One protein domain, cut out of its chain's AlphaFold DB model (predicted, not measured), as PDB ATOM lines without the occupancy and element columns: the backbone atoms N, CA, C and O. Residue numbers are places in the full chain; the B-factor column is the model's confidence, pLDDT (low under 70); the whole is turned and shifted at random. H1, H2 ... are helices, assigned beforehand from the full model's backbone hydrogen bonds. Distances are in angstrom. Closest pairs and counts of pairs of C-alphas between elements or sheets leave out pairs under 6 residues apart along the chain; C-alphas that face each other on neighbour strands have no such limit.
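What this domain is: This is residues 2 to 71 of the 160 residues of an uncharacterized protein of Streptomyces sp. DvalAA-43 (UniProt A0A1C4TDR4). The printed part makes three passes side by side, with the long helix H3 as the middle one. H1, a link and the small helix H2 make the pass on one side, and residues 54 to 71, with no named element, fold back along the other side. The 70 printed residues hold three named helices, H1, H2 and H3 in chain order, and no named strand; the class is all helix, though 29 residues are in named elements, under half. The whole is only just loose, close to compact, with a radius of gyration of the C-alphas of 13.7 A and spans of 40 by 28 by 16 A.

Where its parts are: H1, residues 2 to 8, begins at C-alpha 2 (7.582, -40.793, 62.857). H2 is residues 19 to 23. H3, residues 37 to 53, is 24.5 A long and ends at C-alpha 53 (0.777, -58.911, 56.480).

How they stand to each other: H1, H2 and H3 are apart from each other. In all three helices, every O i to N i+4 pair is within hydrogen-bond range.

The domain as a whole: The C-alphas of Arg 8 and Pro 71, the two farthest apart, are 41.4 A apart. The printed part has no cut. H1 to H2 is a short link, and H2 to H3 a long link of 13 residues. Mean pLDDT of the printed part is 86.2; residue 70 is under 70.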
ATOM      1  N   VAL A   2       8.767 -39.902  62.869       81.44
ATOM      2  CA  VAL A   2       7.582 -40.793  62.857       81.44
ATOM      3  C   VAL A   2       7.937 -42.259  62.579       81.44
ATOM      4  O   VAL A   2       7.556 -43.102  63.373       81.44
ATOM      5  N   HIS A   3       8.763 -42.550  61.565       81.44
ATOM      6  CA  HIS A   3       9.261 -43.914  61.300       81.44
ATOM      7  C   HIS A   3       9.906 -44.561  62.533       81.44
ATOM      8  O   HIS A   3       9.479 -45.619  62.968       81.44
ATOM      9  N   ALA A   4      10.862 -43.864  63.154       79.62
ATOM     10  CA  ALA A   4      11.577 -44.366  64.326       79.62
ATOM     11  C   ALA A   4      10.656 -44.594  65.540       79.62
ATOM     12  O   ALA A   4      10.880 -45.515  66.319       79.62
ATOM     13  N   LEU A   5       9.616 -43.770  65.712       82.81
ATOM     14  CA  LEU A   5       8.601 -43.983  66.746       82.81
ATOM     15  C   LEU A   5       7.732 -45.198  66.424       82.81
ATOM     16  O   LEU A   5       7.490 -46.021  67.300       82.81
ATOM     17  N   SER A   6       7.284 -45.324  65.178       83.62
ATOM     18  CA  SER A   6       6.475 -46.458  64.750       83.62
ATOM     19  C   SER A   6       7.215 -47.780  64.920       83.62
ATOM     20  O   SER A   6       6.641 -48.702  65.488       83.62
ATOM     21  N   ASP A   7       8.494 -47.842  64.549       82.69
ATOM     22  CA  ASP A   7       9.325 -49.032  64.750       82.69
ATOM     23  C   ASP A   7       9.491 -49.346  66.246       82.69
ATOM     24  O   ASP A   7       9.325 -50.483  66.683       82.69
ATOM     25  N   ARG A   8       9.741 -48.320  67.073       84.00
ATOM     26  CA  ARG A   8       9.929 -48.470  68.526       84.00
ATOM     27  C   ARG A   8       8.694 -49.016  69.251       84.00
ATOM     28  O   ARG A   8       8.835 -49.757  70.229       84.00
ATOM     29  N   TYR A   9       7.500 -48.622  68.813       84.94
ATOM     30  CA  TYR A   9       6.228 -49.026  69.419       84.94
ATOM     31  C   TYR A   9       5.508 -50.143  68.645       84.94
ATOM     32  O   TYR A   9       4.363 -50.437  68.970       84.94
ATOM     33  N   ASP A  10       6.168 -50.764  67.658       84.44
ATOM     34  CA  ASP A  10       5.583 -51.764  66.745       84.44
ATOM     35  C   ASP A  10       4.227 -51.324  66.154       84.44
ATOM     36  O   ASP A  10       3.262 -52.079  66.032       84.44
ATOM     37  N   ALA A  11       4.135 -50.042  65.798       88.69
ATOM     38  CA  ALA A  11       2.941 -49.479  65.195       88.69
ATOM     39  C   ALA A  11       2.912 -49.755  63.685       88.69
ATOM     40  O   ALA A  11       3.926 -49.692  62.985       88.69
ATOM     41  N   VAL A  12       1.715 -49.990  63.145       88.44
ATOM     42  CA  VAL A  12       1.497 -50.007  61.694       88.44
ATOM     43  C   VAL A  12       1.720 -48.597  61.152       88.44
ATOM     44  O   VAL A  12       1.008 -47.664  61.522       88.44
ATOM     45  N   HIS A  13       2.684 -48.443  60.248       89.69
ATOM     46  CA  HIS A  13       3.029 -47.151  59.671       89.69
ATOM     47  C   HIS A  13       3.117 -47.230  58.150       89.69
ATOM     48  O   HIS A  13       3.887 -48.012  57.596       89.69
ATOM     49  N   LEU A  14       2.323 -46.397  57.478       87.81
ATOM     50  CA  LEU A  14       2.332 -46.258  56.028       87.81
ATOM     51  C   LEU A  14       3.112 -45.001  55.638       87.81
ATOM     52  O   LEU A  14       2.682 -43.883  55.920       87.81
ATOM     53  N   HIS A  15       4.230 -45.175  54.936       85.94
ATOM     54  CA  HIS A  15       4.992 -44.049  54.409       85.94
ATOM     55  C   HIS A  15       4.297 -43.439  53.183       85.94
ATOM     56  O   HIS A  15       4.290 -44.017  52.099       85.94
ATOM     57  N   LEU A  16       3.704 -42.254  53.353       82.44
ATOM     58  CA  LEU A  16       2.999 -41.538  52.279       82.44
ATOM     59  C   LEU A  16       3.856 -40.493  51.554       82.44
ATOM     60  O   LEU A  16       3.402 -39.946  50.552       82.44
ATOM     61  N   ALA A  17       5.076 -40.223  52.024       80.19
ATOM     62  CA  ALA A  17       5.930 -39.172  51.468       80.19
ATOM     63  C   ALA A  17       6.773 -39.622  50.258       80.19
ATOM     64  O   ALA A  17       7.685 -38.905  49.845       80.19
ATOM     65  N   ASP A  18       6.456 -40.777  49.665       80.69
ATOM     66  CA  ASP A  18       7.094 -41.218  48.427       80.69
ATOM     67  C   ASP A  18       6.813 -40.225  47.283       80.69
ATOM     68  O   ASP A  18       5.676 -39.811  47.036       80.69
ATOM     69  N   ARG A  19       7.871 -39.851  46.558       70.12
ATOM     70  CA  ARG A  19       7.852 -38.862  45.473       70.12
ATOM     71  C   ARG A  19       6.921 -39.273  44.338       70.12
ATOM     72  O   ARG A  19       6.276 -38.397  43.765       70.12
ATOM     73  N   SER A  20       6.808 -40.572  44.056       79.06
ATOM     74  CA  SER A  20       5.888 -41.101  43.039       79.06
ATOM     75  C   SER A  20       4.423 -40.758  43.358       79.06
ATOM     76  O   SER A  20       3.645 -40.386  42.482       79.06
ATOM     77  N   ARG A  21       4.073 -40.788  44.647       74.62
ATOM     78  CA  ARG A  21       2.718 -40.614  45.177       74.62
ATOM     79  C   ARG A  21       2.384 -39.152  45.463       74.62
ATOM     80  O   ARG A  21       1.278 -38.691  45.199       74.62
ATOM     81  N   VAL A  22       3.360 -38.394  45.954       83.31
ATOM     82  CA  VAL A  22       3.237 -36.940  46.142       83.31
ATOM     83  C   VAL A  22       3.147 -36.218  44.790       83.31
ATOM     84  O   VAL A  22       2.442 -35.218  44.673       83.31
ATOM     85  N   GLY A  23       3.827 -36.728  43.757       83.88
ATOM     86  CA  GLY A  23       3.796 -36.161  42.407       83.88
ATOM     87  C   GLY A  23       2.486 -36.394  41.645       83.88
ATOM     88  O   GLY A  23       2.120 -35.571  40.799       83.88
ATOM     89  N   ASP A  24       1.759 -37.473  41.946       87.38
ATOM     90  CA  ASP A  24       0.504 -37.809  41.269       87.38
ATOM     91  C   ASP A  24      -0.647 -36.909  41.741       87.38
ATOM     92  O   ASP A  24      -1.291 -37.146  42.764       87.38
ATOM     93  N   ARG A  25      -0.949 -35.880  40.943       87.19
ATOM     94  CA  ARG A  25      -2.035 -34.925  41.211       87.19
ATOM     95  C   ARG A  25      -3.413 -35.578  41.317       87.19
ATOM     96  O   ARG A  25      -4.280 -34.985  41.946       87.19
ATOM     97  N   SER A  26      -3.634 -36.754  40.726       87.19
ATOM     98  CA  SER A  26      -4.932 -37.439  40.790       87.19
ATOM     99  C   SER A  26      -5.256 -37.974  42.190       87.19
ATOM    100  O   SER A  26      -6.419 -38.225  42.509       87.19
ATOM    101  N   LEU A  27      -4.240 -38.111  43.050       87.44
ATOM    102  CA  LEU A  27      -4.397 -38.538  44.437       87.44
ATOM    103  C   LEU A  27      -4.790 -37.394  45.373       87.44
ATOM    104  O   LEU A  27      -5.163 -37.656  46.516       87.44
ATOM    105  N   TRP A  28      -4.751 -36.146  44.908       89.19
ATOM    106  CA  TRP A  28      -4.918 -34.964  45.745       89.19
ATOM    107  C   TRP A  28      -6.114 -34.122  45.313       89.19
ATOM    108  O   TRP A  28      -6.429 -33.978  44.133       89.19
ATOM    109  N   SER A  29      -6.779 -33.535  46.300       83.62
ATOM    110  CA  SER A  29      -7.758 -32.471  46.107       83.62
ATOM    111  C   SER A  29      -7.088 -31.233  45.474       83.62
ATOM    112  O   SER A  29      -5.858 -31.105  45.523       83.62
ATOM    113  N   PRO A  30      -7.849 -30.292  44.873       81.69
ATOM    114  CA  PRO A  30      -7.290 -29.088  44.249       81.69
ATOM    115  C   PRO A  30      -6.345 -28.260  45.135       81.69
ATOM    116  O   PRO A  30      -5.461 -27.582  44.616       81.69
ATOM    117  N   ASP A  31      -6.512 -28.322  46.454       82.75
ATOM    118  CA  ASP A  31      -5.676 -27.635  47.441       82.75
ATOM    119  C   ASP A  31      -4.348 -28.350  47.746       82.75
ATOM    120  O   ASP A  31      -3.495 -27.787  48.423       82.75
ATOM    121  N   ARG A  32      -4.151 -29.570  47.230       84.31
ATOM    122  CA  ARG A  32      -2.953 -30.417  47.391       84.31
ATOM    123  C   ARG A  32      -2.578 -30.799  48.823       84.31
ATOM    124  O   ARG A  32      -1.523 -31.389  49.031       84.31
ATOM    125  N   LEU A  33      -3.429 -30.487  49.792       84.69
ATOM    126  CA  LEU A  33      -3.246 -30.875  51.189       84.69
ATOM    127  C   LEU A  33      -4.099 -32.094  51.527       84.69
ATOM    128  O   LEU A  33      -3.662 -32.974  52.265       84.69
ATOM    129  N   HIS A  34      -5.304 -32.157  50.962       87.00
ATOM    130  CA  HIS A  34      -6.232 -33.244  51.230       87.00
ATOM    131  C   HIS A  34      -6.134 -34.327  50.151       87.00
ATOM    132  O   HIS A  34      -5.999 -34.007  48.964       87.00
ATOM    133  N   PRO A  35      -6.235 -35.614  50.520       88.31
ATOM    134  CA  PRO A  35      -6.400 -36.674  49.541       88.31
ATOM    135  C   PRO A  35      -7.716 -36.487  48.771       88.31
ATOM    136  O   PRO A  35      -8.754 -36.171  49.349       88.31
ATOM    137  N   ALA A  36      -7.687 -36.706  47.459       88.25
ATOM    138  CA  ALA A  36      -8.905 -36.928  46.680       88.25
ATOM    139  C   ALA A  36      -9.478 -38.326  46.984       88.25
ATOM    140  O   ALA A  36      -8.849 -39.121  47.683       88.25
ATOM    141  N   GLU A  37     -10.642 -38.682  46.421       90.31
ATOM    142  CA  GLU A  37     -11.235 -40.020  46.607       90.31
ATOM    143  C   GLU A  37     -10.237 -41.145  46.264       90.31
ATOM    144  O   GLU A  37     -10.041 -42.077  47.048       90.31
ATOM    145  N   ARG A  38      -9.543 -41.019  45.122       89.56
ATOM    146  CA  ARG A  38      -8.475 -41.943  44.709       89.56
ATOM    147  C   ARG A  38      -7.348 -42.005  45.741       89.56
ATOM    148  O   ARG A  38      -6.872 -43.088  46.082       89.56
ATOM    149  N   GLY A  39      -6.945 -40.851  46.273       90.50
ATOM    150  CA  GLY A  39      -5.946 -40.741  47.333       90.50
ATOM    151  C   GLY A  39      -6.355 -41.512  48.584       90.50
ATOM    152  O   GLY A  39      -5.607 -42.379  49.035       90.50
ATOM    153  N   HIS A  40      -7.571 -41.277  49.085       92.06
ATOM    154  CA  HIS A  40      -8.130 -41.992  50.234       92.06
ATOM    155  C   HIS A  40      -8.135 -43.510  50.030       92.06
ATOM    156  O   HIS A  40      -7.704 -44.248  50.917       92.06
ATOM    157  N   ARG A  41      -8.546 -43.984  48.852       92.19
ATOM    158  CA  ARG A  41      -8.532 -45.418  48.520       92.19
ATOM    159  C   ARG A  41      -7.132 -45.998  48.483       92.19
ATOM    160  O   ARG A  41      -6.902 -47.073  49.026       92.19
ATOM    161  N   THR A  42      -6.182 -45.267  47.911       91.19
ATOM    162  CA  THR A  42      -4.781 -45.695  47.872       91.19
ATOM    163  C   THR A  42      -4.210 -45.790  49.292       91.19
ATOM    164  O   THR A  42      -3.438 -46.699  49.598       91.19
ATOM    165  N   VAL A  43      -4.561 -44.856  50.189       91.75
ATOM    166  CA  VAL A  43      -4.167 -44.921  51.610       91.75
ATOM    167  C   VAL A  43      -4.792 -46.143  52.281       91.75
ATOM    168  O   VAL A  43      -4.074 -46.915  52.915       91.75
ATOM    169  N   ALA A  44      -6.092 -46.365  52.085       93.00
ATOM    170  CA  ALA A  44      -6.803 -47.513  52.641       93.00
ATOM    171  C   ALA A  44      -6.214 -48.853  52.166       93.00
ATOM    172  O   ALA A  44      -6.010 -49.748  52.981       93.00
ATOM    173  N   ALA A  45      -5.881 -48.978  50.879       92.44
ATOM    174  CA  ALA A  45      -5.247 -50.174  50.323       92.44
ATOM    175  C   ALA A  45      -3.850 -50.413  50.914       92.44
ATOM    176  O   ALA A  45      -3.510 -51.541  51.255       92.44
ATOM    177  N   GLY A  46      -3.065 -49.346  51.105       92.06
ATOM    178  CA  GLY A  46      -1.756 -49.435  51.755       92.06
ATOM    179  C   GLY A  46      -1.845 -49.919  53.205       92.06
ATOM    180  O   GLY A  46      -1.102 -50.812  53.599       92.06
ATOM    181  N   PHE A  47      -2.779 -49.379  53.995       92.56
ATOM    182  CA  PHE A  47      -3.002 -49.852  55.365       92.56
ATOM    183  C   PHE A  47      -3.542 -51.279  55.411       92.56
ATOM    184  O   PHE A  47      -3.088 -52.061  56.242       92.56
ATOM    185  N   HIS A  48      -4.467 -51.637  54.517       93.38
ATOM    186  CA  HIS A  48      -4.967 -53.008  54.409       93.38
ATOM    187  C   HIS A  48      -3.822 -53.994  54.166       93.38
ATOM    188  O   HIS A  48      -3.716 -54.960  54.911       93.38
ATOM    189  N   ALA A  49      -2.914 -53.709  53.228       92.62
ATOM    190  CA  ALA A  49      -1.759 -54.567  52.964       92.62
ATOM    191  C   ALA A  49      -0.858 -54.738  54.202       92.62
ATOM    192  O   ALA A  49      -0.468 -55.856  54.536       92.62
ATOM    193  N   LEU A  50      -0.573 -53.648  54.923       93.44
ATOM    194  CA  LEU A  50       0.234 -53.696  56.149       93.44
ATOM    195  C   LEU A  50      -0.450 -54.473  57.285       93.44
ATOM    196  O   LEU A  50       0.223 -55.145  58.065       93.44
ATOM    197  N   LEU A  51      -1.775 -54.374  57.397       94.25
ATOM    198  CA  LEU A  51      -2.563 -55.105  58.390       94.25
ATOM    199  C   LEU A  51      -2.703 -56.583  58.021       94.25
ATOM    200  O   LEU A  51      -2.568 -57.442  58.889       94.25
ATOM    201  N   ALA A  52      -2.922 -56.893  56.744       93.19
ATOM    202  CA  ALA A  52      -3.012 -58.256  56.232       93.19
ATOM    203  C   ALA A  52      -1.688 -59.010  56.419       93.19
ATOM    204  O   ALA A  52      -1.701 -60.155  56.859       93.19
ATOM    205  N   ALA A  53      -0.547 -58.347  56.202       92.06
ATOM    206  CA  ALA A  53       0.777 -58.911  56.480       92.06
ATOM    207  C   ALA A  53       0.980 -59.286  57.962       92.06
ATOM    208  O   ALA A  53       1.762 -60.180  58.269       92.06
ATOM    209  N   ARG A  54       0.256 -58.632  58.881       93.00
ATOM    210  CA  ARG A  54       0.220 -58.955  60.318       93.00
ATOM    211  C   ARG A  54      -0.928 -59.906  60.702       93.00
ATOM    212  O   ARG A  54      -1.147 -60.140  61.885       93.00
ATOM    213  N   GLY A  55      -1.697 -60.416  59.738       92.00
ATOM    214  CA  GLY A  55      -2.873 -61.258  59.990       92.00
ATOM    215  C   GLY A  55      -4.076 -60.518  60.595       92.00
ATOM    216  O   GLY A  55      -5.027 -61.155  61.034       92.00
ATOM    217  N   LEU A  56      -4.057 -59.180  60.618       91.19
ATOM    218  CA  LEU A  56      -5.094 -58.340  61.235       91.19
ATOM    219  C   LEU A  56      -6.218 -57.947  60.266       91.19
ATOM    220  O   LEU A  56      -7.256 -57.449  60.694       91.19
ATOM    221  N   ALA A  57      -6.030 -58.154  58.961       90.56
ATOM    222  CA  ALA A  57      -7.047 -57.910  57.944       90.56
ATOM    223  C   ALA A  57      -7.223 -59.155  57.067       90.56
ATOM    224  O   ALA A  57      -6.344 -59.495  56.282       90.56
ATOM    225  N   LEU A  58      -8.374 -59.822  57.206       83.69
ATOM    226  CA  LEU A  58      -8.698 -61.080  56.513       83.69
ATOM    227  C   LEU A  58      -9.611 -60.888  55.287       83.69
ATOM    228  O   LEU A  58      -9.856 -61.828  54.538       83.69
ATOM    229  N   GLY A  59     -10.150 -59.681  55.091       89.81
ATOM    230  CA  GLY A  59     -11.046 -59.355  53.979       89.81
ATOM    231  C   GLY A  59     -10.313 -58.950  52.698       89.81
ATOM    232  O   GLY A  59      -9.109 -58.697  52.707       89.81
ATOM    233  N   ALA A  60     -11.061 -58.827  51.599       89.00
ATOM    234  CA  ALA A  60     -10.536 -58.333  50.328       89.00
ATOM    235  C   ALA A  60     -10.000 -56.888  50.446       89.00
ATOM    236  O   ALA A  60     -10.560 -56.087  51.206       89.00
ATOM    237  N   PRO A  61      -8.944 -56.529  49.693       89.06
ATOM    238  CA  PRO A  61      -8.401 -55.178  49.714       89.06
ATOM    239  C   PRO A  61      -9.409 -54.160  49.154       89.06
ATOM    240  O   PRO A  61     -10.182 -54.475  48.243       89.06
ATOM    241  N   PRO A  62      -9.401 -52.913  49.653       90.06
ATOM    242  CA  PRO A  62     -10.233 -51.855  49.098       90.06
ATOM    243  C   PRO A  62      -9.802 -51.513  47.662       90.06
ATOM    244  O   PRO A  62      -8.617 -51.375  47.362       90.06
ATOM    245  N   GLY A  63     -10.781 -51.350  46.768       89.00
ATOM    246  CA  GLY A  63     -10.533 -51.013  45.365       89.00
ATOM    247  C   GLY A  63      -9.988 -49.594  45.176       89.00
ATOM    248  O   GLY A  63     -10.447 -48.654  45.829       89.00
ATOM    249  N   LEU A  64      -9.051 -49.441  44.237       86.31
ATOM    250  CA  LEU A  64      -8.325 -48.189  43.981       86.31
ATOM    251  C   LEU A  64      -9.104 -47.181  43.123       86.31
ATOM    252  O   LEU A  64      -8.868 -45.978  43.236       86.31
ATOM    253  N   GLU A  65     -10.042 -47.656  42.304       86.19
ATOM    254  CA  GLU A  65     -10.732 -46.807  41.331       86.19
ATOM    255  C   GLU A  65     -11.812 -45.942  41.997       86.19
ATOM    256  O   GLU A  65     -12.652 -46.493  42.718       86.19
ATOM    257  N   PRO A  66     -11.829 -44.612  41.792       82.75
ATOM    258  CA  PRO A  66     -12.889 -43.737  42.291       82.75
ATOM    259  C   PRO A  66     -14.281 -44.201  41.849       82.75
ATOM    260  O   PRO A  66     -14.453 -44.734  40.758       82.75
ATOM    261  N   ARG A  67     -15.292 -44.003  42.698       83.81
ATOM    262  CA  ARG A  67     -16.697 -44.300  42.369       83.81
ATOM    263  C   ARG A  67     -17.488 -43.053  42.004       83.81
ATOM    264  O   ARG A  67     -18.577 -43.196  41.458       83.81
ATOM    265  N   GLN A  68     -16.990 -41.860  42.321       76.38
ATOM    266  CA  GLN A  68     -17.672 -40.615  41.992       76.38
ATOM    267  C   GLN A  68     -16.933 -39.863  40.882       76.38
ATOM    268  O   GLN A  68     -15.698 -39.831  40.873       76.38
ATOM    269  N   PRO A  69     -17.668 -39.246  39.937       74.06
ATOM    270  CA  PRO A  69     -17.046 -38.390  38.942       74.06
ATOM    271  C   PRO A  69     -16.347 -37.209  39.639       74.06
ATOM    272  O   PRO A  69     -16.856 -36.694  40.642       74.06
ATOM    273  N   PRO A  70     -15.187 -36.757  39.129       68.19
ATOM    274  CA  PRO A  70     -14.490 -35.625  39.712       68.19
ATOM    275  C   PRO A  70     -15.378 -34.372  39.652       68.19
ATOM    276  O   PRO A  70     -16.073 -34.158  38.655       68.19
ATOM    277  N   PRO A  71     -15.360 -33.524  40.693       70.06
ATOM    278  CA  PRO A  71     -16.178 -32.321  40.714       70.06
ATOM    279  C   PRO A  71     -15.833 -31.404  39.539       70.06
ATOM    280  O   PRO A  71     -14.659 -31.215  39.200       70.06
TER     281      PRO A  71